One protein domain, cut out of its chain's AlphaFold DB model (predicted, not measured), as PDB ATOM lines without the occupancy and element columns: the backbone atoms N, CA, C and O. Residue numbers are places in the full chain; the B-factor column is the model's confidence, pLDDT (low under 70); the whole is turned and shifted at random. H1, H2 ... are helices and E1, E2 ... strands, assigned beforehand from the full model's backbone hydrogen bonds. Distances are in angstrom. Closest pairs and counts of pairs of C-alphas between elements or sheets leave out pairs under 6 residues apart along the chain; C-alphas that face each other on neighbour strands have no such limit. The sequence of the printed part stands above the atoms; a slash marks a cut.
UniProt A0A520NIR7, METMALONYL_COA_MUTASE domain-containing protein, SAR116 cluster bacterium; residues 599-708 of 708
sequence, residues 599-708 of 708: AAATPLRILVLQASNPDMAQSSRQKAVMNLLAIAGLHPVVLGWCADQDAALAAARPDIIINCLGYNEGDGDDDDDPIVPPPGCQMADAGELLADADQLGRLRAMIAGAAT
ATOM      1  N   ALA A 599      17.878 -29.361  45.447       88.62
ATOM      2  CA  ALA A 599      19.205 -28.756  45.368       88.62
ATOM      3  C   ALA A 599      19.415 -27.670  46.438       88.62
ATOM      4  O   ALA A 599      20.478 -27.608  47.045       88.62
ATOM      5  N   ALA A 600      18.403 -26.844  46.726       86.75
ATOM      6  CA  ALA A 600      18.479 -25.837  47.788       86.75
ATOM      7  C   ALA A 600      18.597 -26.447  49.189       86.75
ATOM      8  O   ALA A 600      19.285 -25.906  50.052       86.75
ATOM      9  N   ALA A 601      17.922 -27.575  49.423       86.62
ATOM     10  CA  ALA A 601      17.969 -28.281  50.699       86.62
ATOM     11  C   ALA A 601      19.315 -28.987  50.939       86.62
ATOM     12  O   ALA A 601      19.667 -29.242  52.091       86.62
ATOM     13  N   THR A 602      20.065 -29.279  49.870       82.62
ATOM     14  CA  THR A 602      21.334 -30.014  49.920       82.62
ATOM     15  C   THR A 602      22.425 -29.219  49.196       82.62
ATOM     16  O   THR A 602      22.596 -29.385  47.989       82.62
ATOM     17  N   PRO A 603      23.185 -28.346  49.880       80.88
ATOM     18  CA  PRO A 603      24.279 -27.623  49.239       80.88
ATOM     19  C   PRO A 603      25.402 -28.598  48.852       80.88
ATOM     20  O   PRO A 603      26.028 -29.205  49.718       80.88
ATOM     21  N   LEU A 604      25.657 -28.734  47.548       87.62
ATOM     22  CA  LEU A 604      26.630 -29.675  46.984       87.62
ATOM     23  C   LEU A 604      27.848 -28.946  46.414       87.62
ATOM     24  O   LEU A 604      27.720 -27.982  45.657       87.62
ATOM     25  N   ARG A 605      29.046 -29.454  46.704       89.81
ATOM     26  CA  ARG A 605      30.294 -29.044  46.052       89.81
ATOM     27  C   ARG A 605      30.497 -29.899  44.816       89.81
ATOM     28  O   ARG A 605      30.897 -31.059  44.903       89.81
ATOM     29  N   ILE A 606      30.220 -29.309  43.663       91.88
ATOM     30  CA  ILE A 606      30.338 -29.987  42.374       91.88
ATOM     31  C   ILE A 606      31.595 -29.501  41.675       91.88
ATOM     32  O   ILE A 606      31.829 -28.297  41.558       91.88
ATOM     33  N   LEU A 607      32.385 -30.444  41.185       91.38
ATOM     34  CA  LEU A 607      33.598 -30.175  40.437       91.38
ATOM     35  C   LEU A 607      33.450 -30.706  39.012       91.38
ATOM     36  O   LEU A 607      33.167 -31.884  38.815       91.38
ATOM     37  N   VAL A 608      33.645 -29.847  38.013       89.75
ATOM     38  CA  VAL A 608      33.689 -30.262  36.603       89.75
ATOM     39  C   VAL A 608      35.138 -30.315  36.145       89.75
ATOM     40  O   VAL A 608      35.857 -29.320  36.230       89.75
ATOM     41  N   LEU A 609      35.559 -31.473  35.641       85.38
ATOM     42  CA  LEU A 609      36.914 -31.684  35.142       85.38
ATOM     43  C   LEU A 609      37.048 -31.180  33.712       85.38
ATOM     44  O   LEU A 609      36.257 -31.547  32.844       85.38
ATOM     45  N   GLN A 610      38.062 -30.360  33.462       75.69
ATOM     46  CA  GLN A 610      38.339 -29.803  32.145       75.69
ATOM     47  C   GLN A 610      39.525 -30.504  31.474       75.69
ATOM     48  O   GLN A 610      40.528 -30.799  32.123       75.69
ATOM     49  N   ALA A 611      39.435 -30.702  30.155       66.94
ATOM     50  CA  ALA A 611      40.534 -31.236  29.353       66.94
ATOM     51  C   ALA A 611      41.787 -30.347  29.413       66.94
ATOM     52  O   ALA A 611      41.700 -29.119  29.511       66.94
ATOM     53  N   SER A 612      42.953 -30.990  29.310       62.25
ATOM     54  CA  SER A 612      44.281 -30.362  29.309       62.25
ATOM     55  C   SER A 612      44.513 -29.434  28.112       62.25
ATOM     56  O   SER A 612      45.260 -28.462  28.223       62.25
ATOM     57  N   ASN A 613      43.842 -29.682  26.983       63.50
ATOM     58  CA  ASN A 613      43.964 -28.866  25.778       63.50
ATOM     59  C   ASN A 613      43.134 -27.555  25.874       63.50
ATOM     60  O   ASN A 613      41.902 -27.626  25.957       63.50
ATOM     61  N   PRO A 614      43.756 -26.358  25.779       54.75
ATOM     62  CA  PRO A 614      43.079 -25.057  25.814       54.75
ATOM     63  C   PRO A 614      42.022 -24.836  24.722       54.75
ATOM     64  O   PRO A 614      41.053 -24.121  24.959       54.75
ATOM     65  N   ASP A 615      42.155 -25.462  23.549       56.19
ATOM     66  CA  ASP A 615      41.142 -25.360  22.483       56.19
ATOM     67  C   ASP A 615      39.883 -26.194  22.806       56.19
ATOM     68  O   ASP A 615      38.791 -25.918  22.308       56.19
ATOM     69  N   MET A 616      40.015 -27.171  23.711       55.94
ATOM     70  CA  MET A 616      38.937 -28.008  24.260       55.94
ATOM     71  C   MET A 616      38.476 -27.540  25.655       55.94
ATOM     72  O   MET A 616      37.485 -28.056  26.175       55.94
ATOM     73  N   ALA A 617      39.136 -26.527  26.235       50.84
ATOM     74  CA  ALA A 617      38.865 -25.949  27.559       50.84
ATOM     75  C   ALA A 617      37.467 -25.325  27.716       50.84
ATOM     76  O   ALA A 617      37.058 -24.967  28.816       50.84
ATOM     77  N   GLN A 618      36.737 -25.166  26.613       59.28
ATOM     78  CA  GLN A 618      35.330 -24.777  26.590       59.28
ATOM     79  C   GLN A 618      34.543 -25.650  25.611       59.28
ATOM     80  O   GLN A 618      33.785 -25.137  24.775       59.28
ATOM     81  N   SER A 619      34.757 -26.965  25.681       69.06
ATOM     82  CA  SER A 619      34.057 -27.925  24.831       69.06
ATOM     83  C   SER A 619      32.539 -27.707  24.885       69.06
ATOM     84  O   SER A 619      31.965 -27.300  25.902       69.06
ATOM     85  N   SER A 620      31.858 -27.980  23.769       77.62
ATOM     86  CA  SER A 620      30.390 -27.965  23.697       77.62
ATOM     87  C   SER A 620      29.760 -28.839  24.788       77.62
ATOM     88  O   SER A 620      28.729 -28.472  25.348       77.62
ATOM     89  N   ARG A 621      30.431 -29.945  25.139       81.31
ATOM     90  CA  ARG A 621      30.064 -30.864  26.218       81.31
ATOM     91  C   ARG A 621      30.083 -30.193  27.589       81.31
ATOM     92  O   ARG A 621      29.083 -30.252  28.294       81.31
ATOM     93  N   GLN A 622      31.164 -29.497  27.945       83.94
ATOM     94  CA  GLN A 622      31.237 -28.769  29.214       83.94
ATOM     95  C   GLN A 622      30.136 -27.711  29.302       83.94
ATOM     96  O   GLN A 622      29.436 -27.647  30.305       83.94
ATOM     97  N   LYS A 623      29.911 -26.924  28.240       85.94
ATOM     98  CA  LYS A 623      28.813 -25.938  28.214       85.94
ATOM     99  C   LYS A 623      27.447 -26.595  28.416       85.94
ATOM    100  O   LYS A 623      26.624 -26.058  29.148       85.94
ATOM    101  N   ALA A 624      27.217 -27.757  27.808       88.19
ATOM    102  CA  ALA A 624      25.978 -28.506  27.979       88.19
ATOM    103  C   ALA A 624      25.792 -29.011  29.422       88.19
ATOM    104  O   ALA A 624      24.708 -28.845  29.975       88.19
ATOM    105  N   VAL A 625      26.845 -29.536  30.063       90.31
ATOM    106  CA  VAL A 625      26.813 -29.924  31.489       90.31
ATOM    107  C   VAL A 625      26.548 -28.719  32.385       90.31
ATOM    108  O   VAL A 625      25.688 -28.786  33.258       90.31
ATOM    109  N   MET A 626      27.251 -27.605  32.161       89.62
ATOM    110  CA  MET A 626      27.054 -26.377  32.937       89.62
ATOM    111  C   MET A 626      25.613 -25.878  32.818       89.62
ATOM    112  O   MET A 626      25.009 -25.523  33.824       89.62
ATOM    113  N   ASN A 627      25.037 -25.909  31.612       89.62
ATOM    114  CA  ASN A 627      23.636 -25.552  31.401       89.62
ATOM    115  C   ASN A 627      22.691 -26.500  32.148       89.62
ATOM    116  O   ASN A 627      21.770 -26.023  32.799       89.62
ATOM    117  N   LEU A 628      22.926 -27.817  32.096       91.50
ATOM    118  CA  LEU A 628      22.105 -28.806  32.800       91.50
ATOM    119  C   LEU A 628      22.147 -28.602  34.323       91.50
ATOM    120  O   LEU A 628      21.105 -28.579  34.969       91.50
ATOM    121  N   LEU A 629      23.330 -28.384  34.900       92.12
ATOM    122  CA  LEU A 629      23.482 -28.074  36.327       92.12
ATOM    123  C   LEU A 629      22.820 -26.744  36.705       92.12
ATOM    124  O   LEU A 629      22.178 -26.639  37.754       92.12
ATOM    125  N   ALA A 630      22.909 -25.749  35.824       91.50
ATOM    126  CA  ALA A 630      22.266 -24.459  36.018       91.50
ATOM    127  C   ALA A 630      20.733 -24.553  36.032       91.50
ATOM    128  O   ALA A 630      20.109 -23.669  36.605       91.50
ATOM    129  N   ILE A 631      20.110 -25.612  35.492       92.44
ATOM    130  CA  ILE A 631      18.661 -25.876  35.642       92.44
ATOM    131  C   ILE A 631      18.314 -26.231  37.097       92.44
ATOM    132  O   ILE A 631      17.270 -25.823  37.600       92.44
ATOM    133  N   ALA A 632      19.197 -26.950  37.798       91.25
ATOM    134  CA  ALA A 632      19.032 -27.293  39.215       91.25
ATOM    135  C   ALA A 632      19.498 -26.188  40.177       91.25
ATOM    136  O   ALA A 632      19.139 -26.206  41.347       91.25
ATOM    137  N   GLY A 633      20.233 -25.187  39.691       89.69
ATOM    138  CA  GLY A 633      20.717 -24.044  40.497       89.69
ATOM    139  C   GLY A 633      22.068 -24.322  41.111       89.69
ATOM    140  O   GLY A 633      22.440 -23.746  42.122       89.69
ATOM    141  N   LEU A 634      22.779 -25.267  40.509       88.94
ATOM    142  CA  LEU A 634      24.055 -25.733  40.990       88.94
ATOM    143  C   LEU A 634      25.151 -24.953  40.275       88.94
ATOM    144  O   LEU A 634      25.162 -24.851  39.046       88.94
ATOM    145  N   HIS A 635      26.088 -24.428  41.059       86.50
ATOM    146  CA  HIS A 635      27.231 -23.662  40.578       86.50
ATOM    147  C   HIS A 635      28.502 -24.490  40.750       86.50
ATOM    148  O   HIS A 635      29.137 -24.435  41.805       86.50
ATOM    149  N   PRO A 636      28.873 -25.302  39.751       89.12
ATOM    150  CA  PRO A 636      30.058 -26.126  39.872       89.12
ATOM    151  C   PRO A 636      31.331 -25.289  39.710       89.12
ATOM    152  O   PRO A 636      31.372 -24.293  38.982       89.12
ATOM    153  N   VAL A 637      32.407 -25.754  40.335       89.62
ATOM    154  CA  VAL A 637      33.754 -25.229  40.118       89.62
ATOM    155  C   VAL A 637      34.408 -26.025  38.998       89.62
ATOM    156  O   VAL A 637      34.441 -27.255  39.029       89.62
ATOM    157  N   VAL A 638      34.946 -25.331  38.000       87.56
ATOM    158  CA  VAL A 638      35.710 -25.975  36.929       87.56
ATOM    159  C   VAL A 638      37.149 -26.158  37.397       87.56
ATOM    160  O   VAL A 638      37.837 -25.176  37.684       87.56
ATOM    161  N   LEU A 639      37.608 -27.406  37.454       84.38
ATOM    162  CA  LEU A 639      39.009 -27.720  37.694       84.38
ATOM    163  C   LEU A 639      39.736 -27.800  36.351       84.38
ATOM    164  O   LEU A 639      39.535 -28.730  35.567       84.38
ATOM    165  N   GLY A 640      40.577 -26.798  36.094       76.00
ATOM    166  CA  GLY A 640      41.536 -26.842  34.996       76.00
ATOM    167  C   GLY A 640      42.604 -27.910  35.235       76.00
ATOM    168  O   GLY A 640      42.835 -28.330  36.368       76.00
ATOM    169  N   TRP A 641      43.285 -28.329  34.169       72.06
ATOM    170  CA  TRP A 641      44.390 -29.275  34.290       72.06
ATOM    171  C   TRP A 641      45.502 -28.737  35.205       72.06
ATOM    172  O   TRP A 641      45.899 -27.572  35.111       72.06
ATOM    173  N   CYS A 642      46.018 -29.604  36.074       72.31
ATOM    174  CA  CYS A 642      47.147 -29.329  36.952       72.31
ATOM    175  C   CYS A 642      48.043 -30.565  37.066       72.31
ATOM    176  O   CYS A 642      47.575 -31.687  36.903       72.31
ATOM    177  N   ALA A 643      49.323 -30.352  37.383       72.12
ATOM    178  CA  ALA A 643      50.328 -31.416  37.437       72.12
ATOM    179  C   ALA A 643      50.070 -32.482  38.523       72.12
ATOM    180  O   ALA A 643      50.579 -33.588  38.406       72.12
ATOM    181  N   ASP A 644      49.302 -32.146  39.564       79.81
ATOM    182  CA  ASP A 644      48.896 -33.057  40.641       79.81
ATOM    183  C   ASP A 644      47.371 -32.963  40.819       79.81
ATOM    184  O   ASP A 644      46.863 -32.161  41.610       79.81
ATOM    185  N   GLN A 645      46.632 -33.698  39.979       76.75
ATOM    186  CA  GLN A 645      45.166 -33.706  40.013       76.75
ATOM    187  C   GLN A 645      44.622 -34.330  41.299       76.75
ATOM    188  O   GLN A 645      43.674 -33.786  41.860       76.75
ATOM    189  N   ASP A 646      45.233 -35.397  41.813       78.12
ATOM    190  CA  ASP A 646      44.768 -36.078  43.025       78.12
ATOM    191  C   ASP A 646      44.822 -35.161  44.252       78.12
ATOM    192  O   ASP A 646      43.859 -35.085  45.024       78.12
ATOM    193  N   ALA A 647      45.904 -34.389  44.415       82.62
ATOM    194  CA  ALA A 647      45.987 -33.402  45.487       82.62
ATOM    195  C   ALA A 647      44.954 -32.276  45.314       82.62
ATOM    196  O   ALA A 647      44.358 -31.832  46.302       82.62
ATOM    197  N   ALA A 648      44.707 -31.827  44.078       83.69
ATOM    198  CA  ALA A 648      43.701 -30.806  43.790       83.69
ATOM    199  C   ALA A 648      42.272 -31.300  44.088       83.69
ATOM    200  O   ALA A 648      41.488 -30.575  44.708       83.69
ATOM    201  N   LEU A 649      41.953 -32.548  43.728       84.88
ATOM    202  CA  LEU A 649      40.685 -33.211  44.037       84.88
ATOM    203  C   LEU A 649      40.487 -33.363  45.549       84.88
ATOM    204  O   LEU A 649      39.443 -32.984  46.086       84.88
ATOM    205  N   ALA A 650      41.508 -33.848  46.259       83.44
ATOM    206  CA  ALA A 650      41.471 -33.992  47.710       83.44
ATOM    207  C   ALA A 650      41.300 -32.640  48.431       83.44
ATOM    208  O   ALA A 650      40.591 -32.557  49.439       83.44
ATOM    209  N   ALA A 651      41.913 -31.571  47.914       86.50
ATOM    210  CA  ALA A 651      41.788 -30.223  48.463       86.50
ATOM    211  C   ALA A 651      40.400 -29.612  48.223       86.50
ATOM    212  O   ALA A 651      39.848 -28.986  49.130       86.50
ATOM    213  N   ALA A 652      39.820 -29.817  47.034       85.94
ATOM    214  CA  ALA A 652      38.488 -29.324  46.690       85.94
ATOM    215  C   ALA A 652      37.376 -30.013  47.499       85.94
ATOM    216  O   ALA A 652      36.336 -29.402  47.755       85.94
ATOM    217  N   ARG A 653      37.617 -31.259  47.944       88.00
ATOM    218  CA  ARG A 653      36.662 -32.095  48.686       88.00
ATOM    219  C   ARG A 653      35.287 -32.129  47.993       88.00
ATOM    220  O   ARG A 653      34.305 -31.767  48.632       88.00
ATOM    221  N   PRO A 654      35.200 -32.471  46.701       91.25
ATOM    222  CA  PRO A 654      33.930 -32.465  45.990       91.25
ATOM    223  C   PRO A 654      32.979 -33.525  46.546       91.25
ATOM    224  O   PRO A 654      33.403 -34.621  46.908       91.25
ATOM    225  N   ASP A 655      31.691 -33.205  46.557       91.75
ATOM    226  CA  ASP A 655      30.628 -34.181  46.800       91.75
ATOM    227  C   ASP A 655      30.320 -34.933  45.491       91.75
ATOM    228  O   ASP A 655      30.084 -36.141  45.496       91.75
ATOM    229  N   ILE A 656      30.430 -34.237  44.348       92.38
ATOM    230  CA  ILE A 656      30.270 -34.798  43.000       92.38
ATOM    231  C   ILE A 656      31.402 -34.317  42.080       92.38
ATOM    232  O   ILE A 656      31.693 -33.120  42.012       92.38
ATOM    233  N   ILE A 657      31.982 -35.235  41.309       91.31
ATOM    234  CA  ILE A 657      32.897 -34.966  40.195       91.31
ATOM    235  C   ILE A 657      32.197 -35.312  38.879       91.31
ATOM    236  O   ILE A 657      31.725 -36.435  38.701       91.31
ATOM    237  N   ILE A 658      32.172 -34.371  37.933       90.50
ATOM    238  CA  ILE A 658      31.698 -34.610  36.566       90.50
ATOM    239  C   ILE A 658      32.882 -34.629  35.609       90.50
ATOM    240  O   ILE A 658      33.542 -33.610  35.379       90.50
ATOM    241  N   ASN A 659      33.116 -35.793  35.015       86.38
ATOM    242  CA  ASN A 659      34.163 -35.991  34.036       86.38
ATOM    243  C   ASN A 659      33.717 -35.488  32.654       86.38
ATOM    244  O   ASN A 659      32.847 -36.086  32.022       86.38
ATOM    245  N   CYS A 660      34.305 -34.384  32.177       80.88
ATOM    246  CA  CYS A 660      34.130 -33.915  30.796       80.88
ATOM    247  C   CYS A 660      35.321 -34.254  29.885       80.88
ATOM    248  O   CYS A 660      35.317 -33.846  28.720       80.88
ATOM    249  N   LEU A 661      36.322 -34.981  30.390       72.38
ATOM    250  CA  LEU A 661      37.434 -35.501  29.602       72.38
ATOM    251  C   LEU A 661      36.849 -36.564  28.670       72.38
ATOM    252  O   LEU A 661      36.296 -37.560  29.124       72.38
ATOM    253  N   GLY A 662      36.846 -36.324  27.361       56.72
ATOM    254  CA  GLY A 662      36.423 -37.369  26.437       56.72
ATOM    255  C   GLY A 662      37.418 -38.521  26.501       56.72
ATOM    256  O   GLY A 662      38.607 -38.273  26.344       56.72
ATOM    257  N   TYR A 663      36.947 -39.759  26.662       47.78
ATOM    258  CA  TYR A 663      37.710 -40.892  26.149       47.78
ATOM    259  C   TYR A 663      37.868 -40.649  24.645       47.78
ATOM    260  O   TYR A 663      36.885 -40.666  23.900       47.78
ATOM    261  N   ASN A 664      39.079 -40.325  24.196       43.00
ATOM    262  CA  ASN A 664      39.385 -40.356  22.776       43.00
ATOM    263  C   ASN A 664      39.329 -41.828  22.353       43.00
ATOM    264  O   ASN A 664      40.297 -42.553  22.532       43.00
ATOM    265  N   GLU A 665      38.220 -42.285  21.768       37.41
ATOM    266  CA  GLU A 665      38.125 -43.622  21.149       37.41
ATOM    267  C   GLU A 665      39.005 -43.760  19.877       37.41
ATOM    268  O   GLU A 665      38.653 -44.487  18.950       37.41
ATOM    269  N   GLY A 666      40.143 -43.061  19.764       35.69
ATOM    270  CA  GLY A 666      40.879 -43.002  18.495       35.69
ATOM    271  C   GLY A 666      42.363 -42.647  18.506       35.69
ATOM    272  O   GLY A 666      43.004 -42.926  17.498       35.69
ATOM    273  N   ASP A 667      42.934 -42.116  19.589       36.53
ATOM    274  CA  ASP A 667      44.375 -41.830  19.656       36.53
ATOM    275  C   ASP A 667      44.988 -42.686  20.767       36.53
ATOM    276  O   ASP A 667      44.759 -42.442  21.946       36.53
ATOM    277  N   GLY A 668      45.697 -43.744  20.366       38.22
ATOM    278  CA  GLY A 668      46.258 -44.784  21.236       38.22
ATOM    279  C   GLY A 668      47.470 -44.361  22.069       38.22
ATOM    280  O   GLY A 668      48.456 -45.092  22.088       38.22
ATOM    281  N   ASP A 669      47.391 -43.213  22.741       40.25
ATOM    282  CA  ASP A 669      48.278 -42.860  23.852       40.25
ATOM    283  C   ASP A 669      47.517 -43.121  25.169       40.25
ATOM    284  O   ASP A 669      46.865 -42.243  25.732       40.25
ATOM    285  N   ASP A 670      47.571 -44.379  25.619       41.69
ATOM    286  CA  ASP A 670      46.964 -44.940  26.841       41.69
ATOM    287  C   ASP A 670      47.640 -44.447  28.155       41.69
ATOM    288  O   ASP A 670      47.868 -45.242  29.065       41.69
ATOM    289  N   ASP A 671      47.992 -43.161  28.273       42.22
ATOM    290  CA  ASP A 671      48.784 -42.623  29.406       42.22
ATOM    291  C   ASP A 671      48.014 -41.671  30.357       42.22
ATOM    292  O   ASP A 671      48.620 -41.076  31.250       42.22
ATOM    293  N   ASP A 672      46.689 -41.527  30.230       53.34
ATOM    294  CA  ASP A 672      45.880 -40.853  31.260       53.34
ATOM    295  C   ASP A 672      45.405 -41.893  32.294       53.34
ATOM    296  O   ASP A 672      44.440 -42.630  32.065       53.34
ATOM    297  N   ASP A 673      46.093 -41.967  33.442       54.62
ATOM    298  CA  ASP A 673      45.661 -42.771  34.593       54.62
ATOM    299  C   ASP A 673      44.181 -42.470  34.926       54.62
ATOM    300  O   ASP A 673      43.771 -41.303  34.970       54.62
ATOM    301  N   PRO A 674      43.344 -43.496  35.182       62.38
ATOM    302  CA  PRO A 674      41.936 -43.285  35.483       62.38
ATOM    303  C   PRO A 674      41.791 -42.459  36.763       62.38
ATOM    304  O   PRO A 674      42.264 -42.856  37.828       62.38
ATOM    305  N   ILE A 675      41.094 -41.324  36.665       70.12
ATOM    306  CA  ILE A 675      40.855 -40.429  37.802       70.12
ATOM    307  C   ILE A 675      40.103 -41.187  38.897       70.12
ATOM    308  O   ILE A 675      38.970 -41.635  38.698       70.12
ATOM    309  N   VAL A 676      40.730 -41.311  40.068       75.12
ATOM    310  CA  VAL A 676      40.137 -41.982  41.225       75.12
ATOM    311  C   VAL A 676      39.416 -40.942  42.088       75.12
ATOM    312  O   VAL A 676      40.060 -40.040  42.629       75.12
ATOM    313  N   PRO A 677      38.084 -41.031  42.255       79.56
ATOM    314  CA  PRO A 677      37.359 -40.084  43.089       79.56
ATOM    315  C   PRO A 677      37.752 -40.240  44.572       79.56
ATOM    316  O   PRO A 677      37.989 -41.362  45.037       79.56
ATOM    317  N   PRO A 678      37.781 -39.143  45.355       82.88
ATOM    318  CA  PRO A 678      37.978 -39.216  46.799       82.88
ATOM    319  C   PRO A 678      36.927 -40.114  47.486       82.88
ATOM    320  O   PRO A 678      35.791 -40.197  47.013       82.88
ATOM    321  N   PRO A 679      37.240 -40.753  48.631       81.25
ATOM    322  CA  PRO A 679      36.265 -41.558  49.366       81.25
ATOM    323  C   PRO A 679      34.998 -40.763  49.712       81.25
ATOM    324  O   PRO A 679      35.089 -39.682  50.294       81.25
ATOM    325  N   GLY A 680      33.826 -41.311  49.379       81.75
ATOM    326  CA  GLY A 680      32.529 -40.656  49.596       81.75
ATOM    327  C   GLY A 680      32.132 -39.635  48.521       81.75
ATOM    328  O   GLY A 680      31.057 -39.059  48.623       81.75
ATOM    329  N   CYS A 681      32.960 -39.425  47.493       86.88
ATOM    330  CA  CYS A 681      32.633 -38.583  46.345       86.88
ATOM    331  C   CYS A 681      31.950 -39.401  45.241       86.88
ATOM    332  O   CYS A 681      32.404 -40.494  44.891       86.88
ATOM    333  N   GLN A 682      30.882 -38.858  44.663       89.81
ATOM    334  CA  GLN A 682      30.241 -39.441  43.489       89.81
ATOM    335  C   GLN A 682      30.967 -39.020  42.209       89.81
ATOM    336  O   GLN A 682      31.338 -37.860  42.058       89.81
ATOM    337  N   MET A 683      31.120 -39.936  41.251       88.44
ATOM    338  CA  MET A 683      31.683 -39.630  39.932       88.44
ATOM    339  C   MET A 683      30.640 -39.872  38.840       88.44
ATOM    340  O   MET A 683      30.001 -40.923  38.819       88.44
ATOM    341  N   ALA A 684      30.477 -38.909  37.934       88.12
ATOM    342  CA  ALA A 684      29.567 -38.982  36.795       88.12
ATOM    343  C   ALA A 684      30.294 -38.655  35.484       88.12
ATOM    344  O   ALA A 684      31.104 -37.729  35.433       88.12
ATOM    345  N   ASP A 685      29.977 -39.379  34.410       87.12
ATOM    346  CA  ASP A 685      30.454 -39.064  33.061       87.12
ATOM    347  C   ASP A 685      29.518 -38.063  32.362       87.12
ATOM    348  O   ASP A 685      28.293 -38.214  32.361       87.12
ATOM    349  N   ALA A 686      30.092 -37.023  31.753       85.31
ATOM    350  CA  ALA A 686      29.331 -35.989  31.059       85.31
ATOM    351  C   ALA A 686      28.655 -36.493  29.777       85.31
ATOM    352  O   ALA A 686      27.577 -36.014  29.426       85.31
ATOM    353  N   GLY A 687      29.289 -37.415  29.051       83.38
ATOM    354  CA  GLY A 687      28.724 -38.020  27.851       83.38
ATOM    355  C   GLY A 687      27.475 -38.826  28.184       83.38
ATOM    356  O   GLY A 687      26.436 -38.615  27.563       83.38
ATOM    357  N   GLU A 688      27.546 -39.666  29.213       86.25
ATOM    358  CA  GLU A 688      26.396 -40.436  29.681       86.25
ATOM    359  C   GLU A 688      25.268 -39.547  30.215       86.25
ATOM    360  O   GLU A 688      24.106 -39.769  29.883       86.25
ATOM    361  N   LEU A 689      25.601 -38.522  31.008       86.56
ATOM    362  CA  LEU A 689      24.614 -37.600  31.574       86.56
ATOM    363  C   LEU A 689      23.830 -36.857  30.479       86.56
ATOM    364  O   LEU A 689      22.622 -36.670  30.602       86.56
ATOM    365  N   LEU A 690      24.512 -36.440  29.408       87.12
ATOM    366  CA  LEU A 690      23.904 -35.706  28.296       87.12
ATOM    367  C   LEU A 690      23.219 -36.617  27.268       87.12
ATOM    368  O   LEU A 690      22.303 -36.165  26.582       87.12
ATOM    369  N   ALA A 691      23.653 -37.871  27.134       87.88
ATOM    370  CA  ALA A 691      23.027 -38.851  26.245       87.88
ATOM    371  C   ALA A 691      21.751 -39.472  26.839       87.88
ATOM    372  O   ALA A 691      20.998 -40.123  26.113       87.88
ATOM    373  N   ASP A 692      21.508 -39.281  28.138       88.88
ATOM    374  CA  ASP A 692      20.342 -39.826  28.824       88.88
ATOM    375  C   ASP A 692      19.025 -39.264  28.263       88.88
ATOM    376  O   ASP A 692      18.895 -38.068  27.993       88.88
ATOM    377  N   ALA A 693      18.028 -40.133  28.102       89.56
ATOM    378  CA  ALA A 693      16.694 -39.728  27.668       89.56
ATOM    379  C   ALA A 693      15.907 -39.013  28.784       89.56
ATOM    380  O   ALA A 693      14.949 -38.300  28.483       89.56
ATOM    381  N   ASP A 694      16.308 -39.182  30.048       93.62
ATOM    382  CA  ASP A 694      15.770 -38.493  31.223       93.62
ATOM    383  C   ASP A 694      16.872 -37.695  31.939       93.62
ATOM    384  O   ASP A 694      17.252 -37.972  33.080       93.62
ATOM    385  N   GLN A 695      17.391 -36.669  31.259       91.75
ATOM    386  CA  GLN A 695      18.462 -35.810  31.780       91.75
ATOM    387  C   GLN A 695      18.089 -35.185  33.133       91.75
ATOM    388  O   GLN A 695      18.913 -35.129  34.045       91.75
ATOM    389  N   LEU A 696      16.836 -34.736  33.286       93.44
ATOM    390  CA  LEU A 696      16.351 -34.122  34.528       93.44
ATOM    391  C   LEU A 696      16.190 -35.142  35.661       93.44
ATOM    392  O   LEU A 696      16.517 -34.834  36.806       93.44
ATOM    393  N   GLY A 697      15.713 -36.351  35.366       93.06
ATOM    394  CA  GLY A 697      15.636 -37.435  36.340       93.06
ATOM    395  C   GLY A 697      17.014 -37.881  36.808       93.06
ATOM    396  O   GLY A 697      17.223 -38.033  38.011       93.06
ATOM    397  N   ARG A 698      17.981 -38.001  35.891       91.81
ATOM    398  CA  ARG A 698      19.371 -38.331  36.232       91.81
ATOM    399  C   ARG A 698      20.035 -37.235  37.063       91.81
ATOM    400  O   ARG A 698      20.687 -37.544  38.059       91.81
ATOM    401  N   LEU A 699      19.806 -35.967  36.720       91.81
ATOM    402  CA  LEU A 699      20.252 -34.818  37.512       91.81
ATOM    403  C   LEU A 699      19.675 -34.857  38.935       91.81
ATOM    404  O   LEU A 699      20.414 -34.716  39.907       91.81
ATOM    405  N   ARG A 700      18.368 -35.102  39.067       92.50
ATOM    406  CA  ARG A 700      17.693 -35.227  40.365       92.50
ATOM    407  C   ARG A 700      18.239 -36.391  41.197       92.50
ATOM    408  O   ARG A 700      18.496 -36.225  42.385       92.50
ATOM    409  N   ALA A 701      18.448 -37.554  40.579       91.69
ATOM    410  CA  ALA A 701      19.006 -38.732  41.243       91.69
ATOM    411  C   ALA A 701      20.439 -38.493  41.743       91.69
ATOM    412  O   ALA A 701      20.778 -38.910  42.847       91.69
ATOM    413  N   MET A 702      21.255 -37.780  40.960       90.81
ATOM    414  CA  MET A 702      22.603 -37.366  41.353       90.81
ATOM    415  C   MET A 702      22.574 -36.439  42.581       90.81
ATOM    416  O   MET A 702      23.331 -36.649  43.521       90.81
ATOM    417  N   ILE A 703      21.655 -35.466  42.621       89.56
ATOM    418  CA  ILE A 703      21.473 -34.579  43.786       89.56
ATOM    419  C   ILE A 703      21.078 -35.385  45.031       89.56
ATOM    420  O   ILE A 703      21.669 -35.210  46.094       89.56
ATOM    421  N   ALA A 704      20.107 -36.291  44.898       87.88
ATOM    422  CA  ALA A 704      19.617 -37.096  46.014       87.88
ATOM    423  C   ALA A 704      20.670 -38.081  46.547       87.88
ATOM    424  O   ALA A 704      20.787 -38.260  47.755       87.88
ATOM    425  N   GLY A 705      21.446 -38.709  45.660       84.44
ATOM    426  CA  GLY A 705      22.475 -39.667  46.054       84.44
ATOM    427  C   GLY A 705      23.668 -39.023  46.763       84.44
ATOM    428  O   GLY A 705      24.313 -39.685  47.564       84.44
ATOM    429  N   ALA A 706      23.982 -37.758  46.473       77.38
ATOM    430  CA  ALA A 706      25.062 -37.046  47.154       77.38
ATOM    431  C   ALA A 706      24.659 -36.544  48.556       77.38
ATOM    432  O   ALA A 706      25.518 -36.153  49.341       77.38
ATOM    433  N   ALA A 707      23.358 -36.556  48.876       62.75
ATOM    434  CA  ALA A 707      22.834 -36.203  50.196       62.75
ATOM    435  C   ALA A 707      22.948 -37.344  51.229       62.75
ATOM    436  O   ALA A 707      22.807 -37.093  52.428       62.75
ATOM    437  N   THR A 708      23.144 -38.587  50.768       56.59
ATOM    438  CA  THR A 708      23.259 -39.813  51.582       56.59
ATOM    439  C   THR A 708      24.703 -40.232  51.758       56.59
ATOM    440  O   THR A 708      25.061 -40.630  52.889       56.59
TER     441      THR A 708
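This is residues 599 to 708 of the 708 residues of the protein "METMALONYL_COA_MUTASE domain-containing protein" of SAR116 cluster bacterium (UniProt A0A520NIR7). A small sheet of four short parallel strands stands in the middle, with H2 over E1 to one side and H1, H3 and H4 grouped on the other side, where H1 packs on both H3 and H4 but the three only graze the sheet. A long loop between E3 and E4 sticks out with residues 664 to 671. The 110 printed residues run E1 H1 E2 H2 E3 E4 H3 H4, with sheet order E2 E1 E3 E4. The class is mixed, helices and strands, with 54 residues, under half, in named elements. The whole is compact, with a radius of gyration of the C-alphas of 13.8 A and spans of 42 by 31 by 19 A.

E1, residues 606 to 609, begins at C-alpha 606 (30.338, -29.987, 42.374) and is 9.9 A long. H1, residues 620 to 632, is 19.2 A long. E2 is residues 637 to 639, and H2, residues 645 to 652, is 10.4 A long. E3, residues 656 to 659, and E4, residues 682 to 685, measure 9.8 A and 10.4 A; C-alpha 682 is at (30.241, -39.441, 43.489). H3, residues 686 to 691, follows E4 directly. H4, residues 695 to 706, is 16.8 A long and ends at C-alpha 706 (25.062, -37.046, 47.154).

E1 and E2 are parallel at 30 degrees, with N 637 and O 606 2.9 A apart, within hydrogen-bond range. E1 and E3 are parallel at 19 degrees, with N 658 and O 607 at 2.8 A. E3 and E4 are parallel at 23 degrees, with N 657 and O 682 at 2.8 A. E1, H1, E2 form a strand-helix-strand unit, two parallel neighbour strands joined through a helix, and E2, H2, E3 a split one with E1 between its strands; both crossovers are right-handed. H2 is on the sheet over E1, its height over the sheet 9.9 A, on a local plane that 6 C-alphas only just suffice to fit; it runs along the strands, at 18 degrees to E1 on the local plane. H1 touches H3 with residues 621 to 625 alone, about perpendicular at 79 degrees; their closest C-alphas, of Val 625 and Ala 686, are 6.6 A apart. H1 touches H4 with residues 628 to 632 alone, closest at the C-alphas of Leu 629 and Leu 699, 7.6 A; the steep tilt of 69 degrees, the same way, is only just short of about perpendicular. H3 and H4 only just touch, only at the corner, with 3 pairs of C-alphas within 8 A, the closest those of Leu 689 and Gln 695, 6.4 A. H2 is apart from H1, H3 and H4. Every O i to N i+4 pair is within hydrogen-bond range in H2, H3 and H4, and 8 of 9 are in H1.

The two C-alphas farthest apart, those of Ala 601 and Gly 668, are 44.1 A apart. The printed part has no cut and ends at residue 708, the chain's last. The link from E3 to E4, 22 residues, is long. The mean pLDDT of the printed part is 78.6, and residues 611 to 619, 662 to 674 and 707 to 708 are under 70.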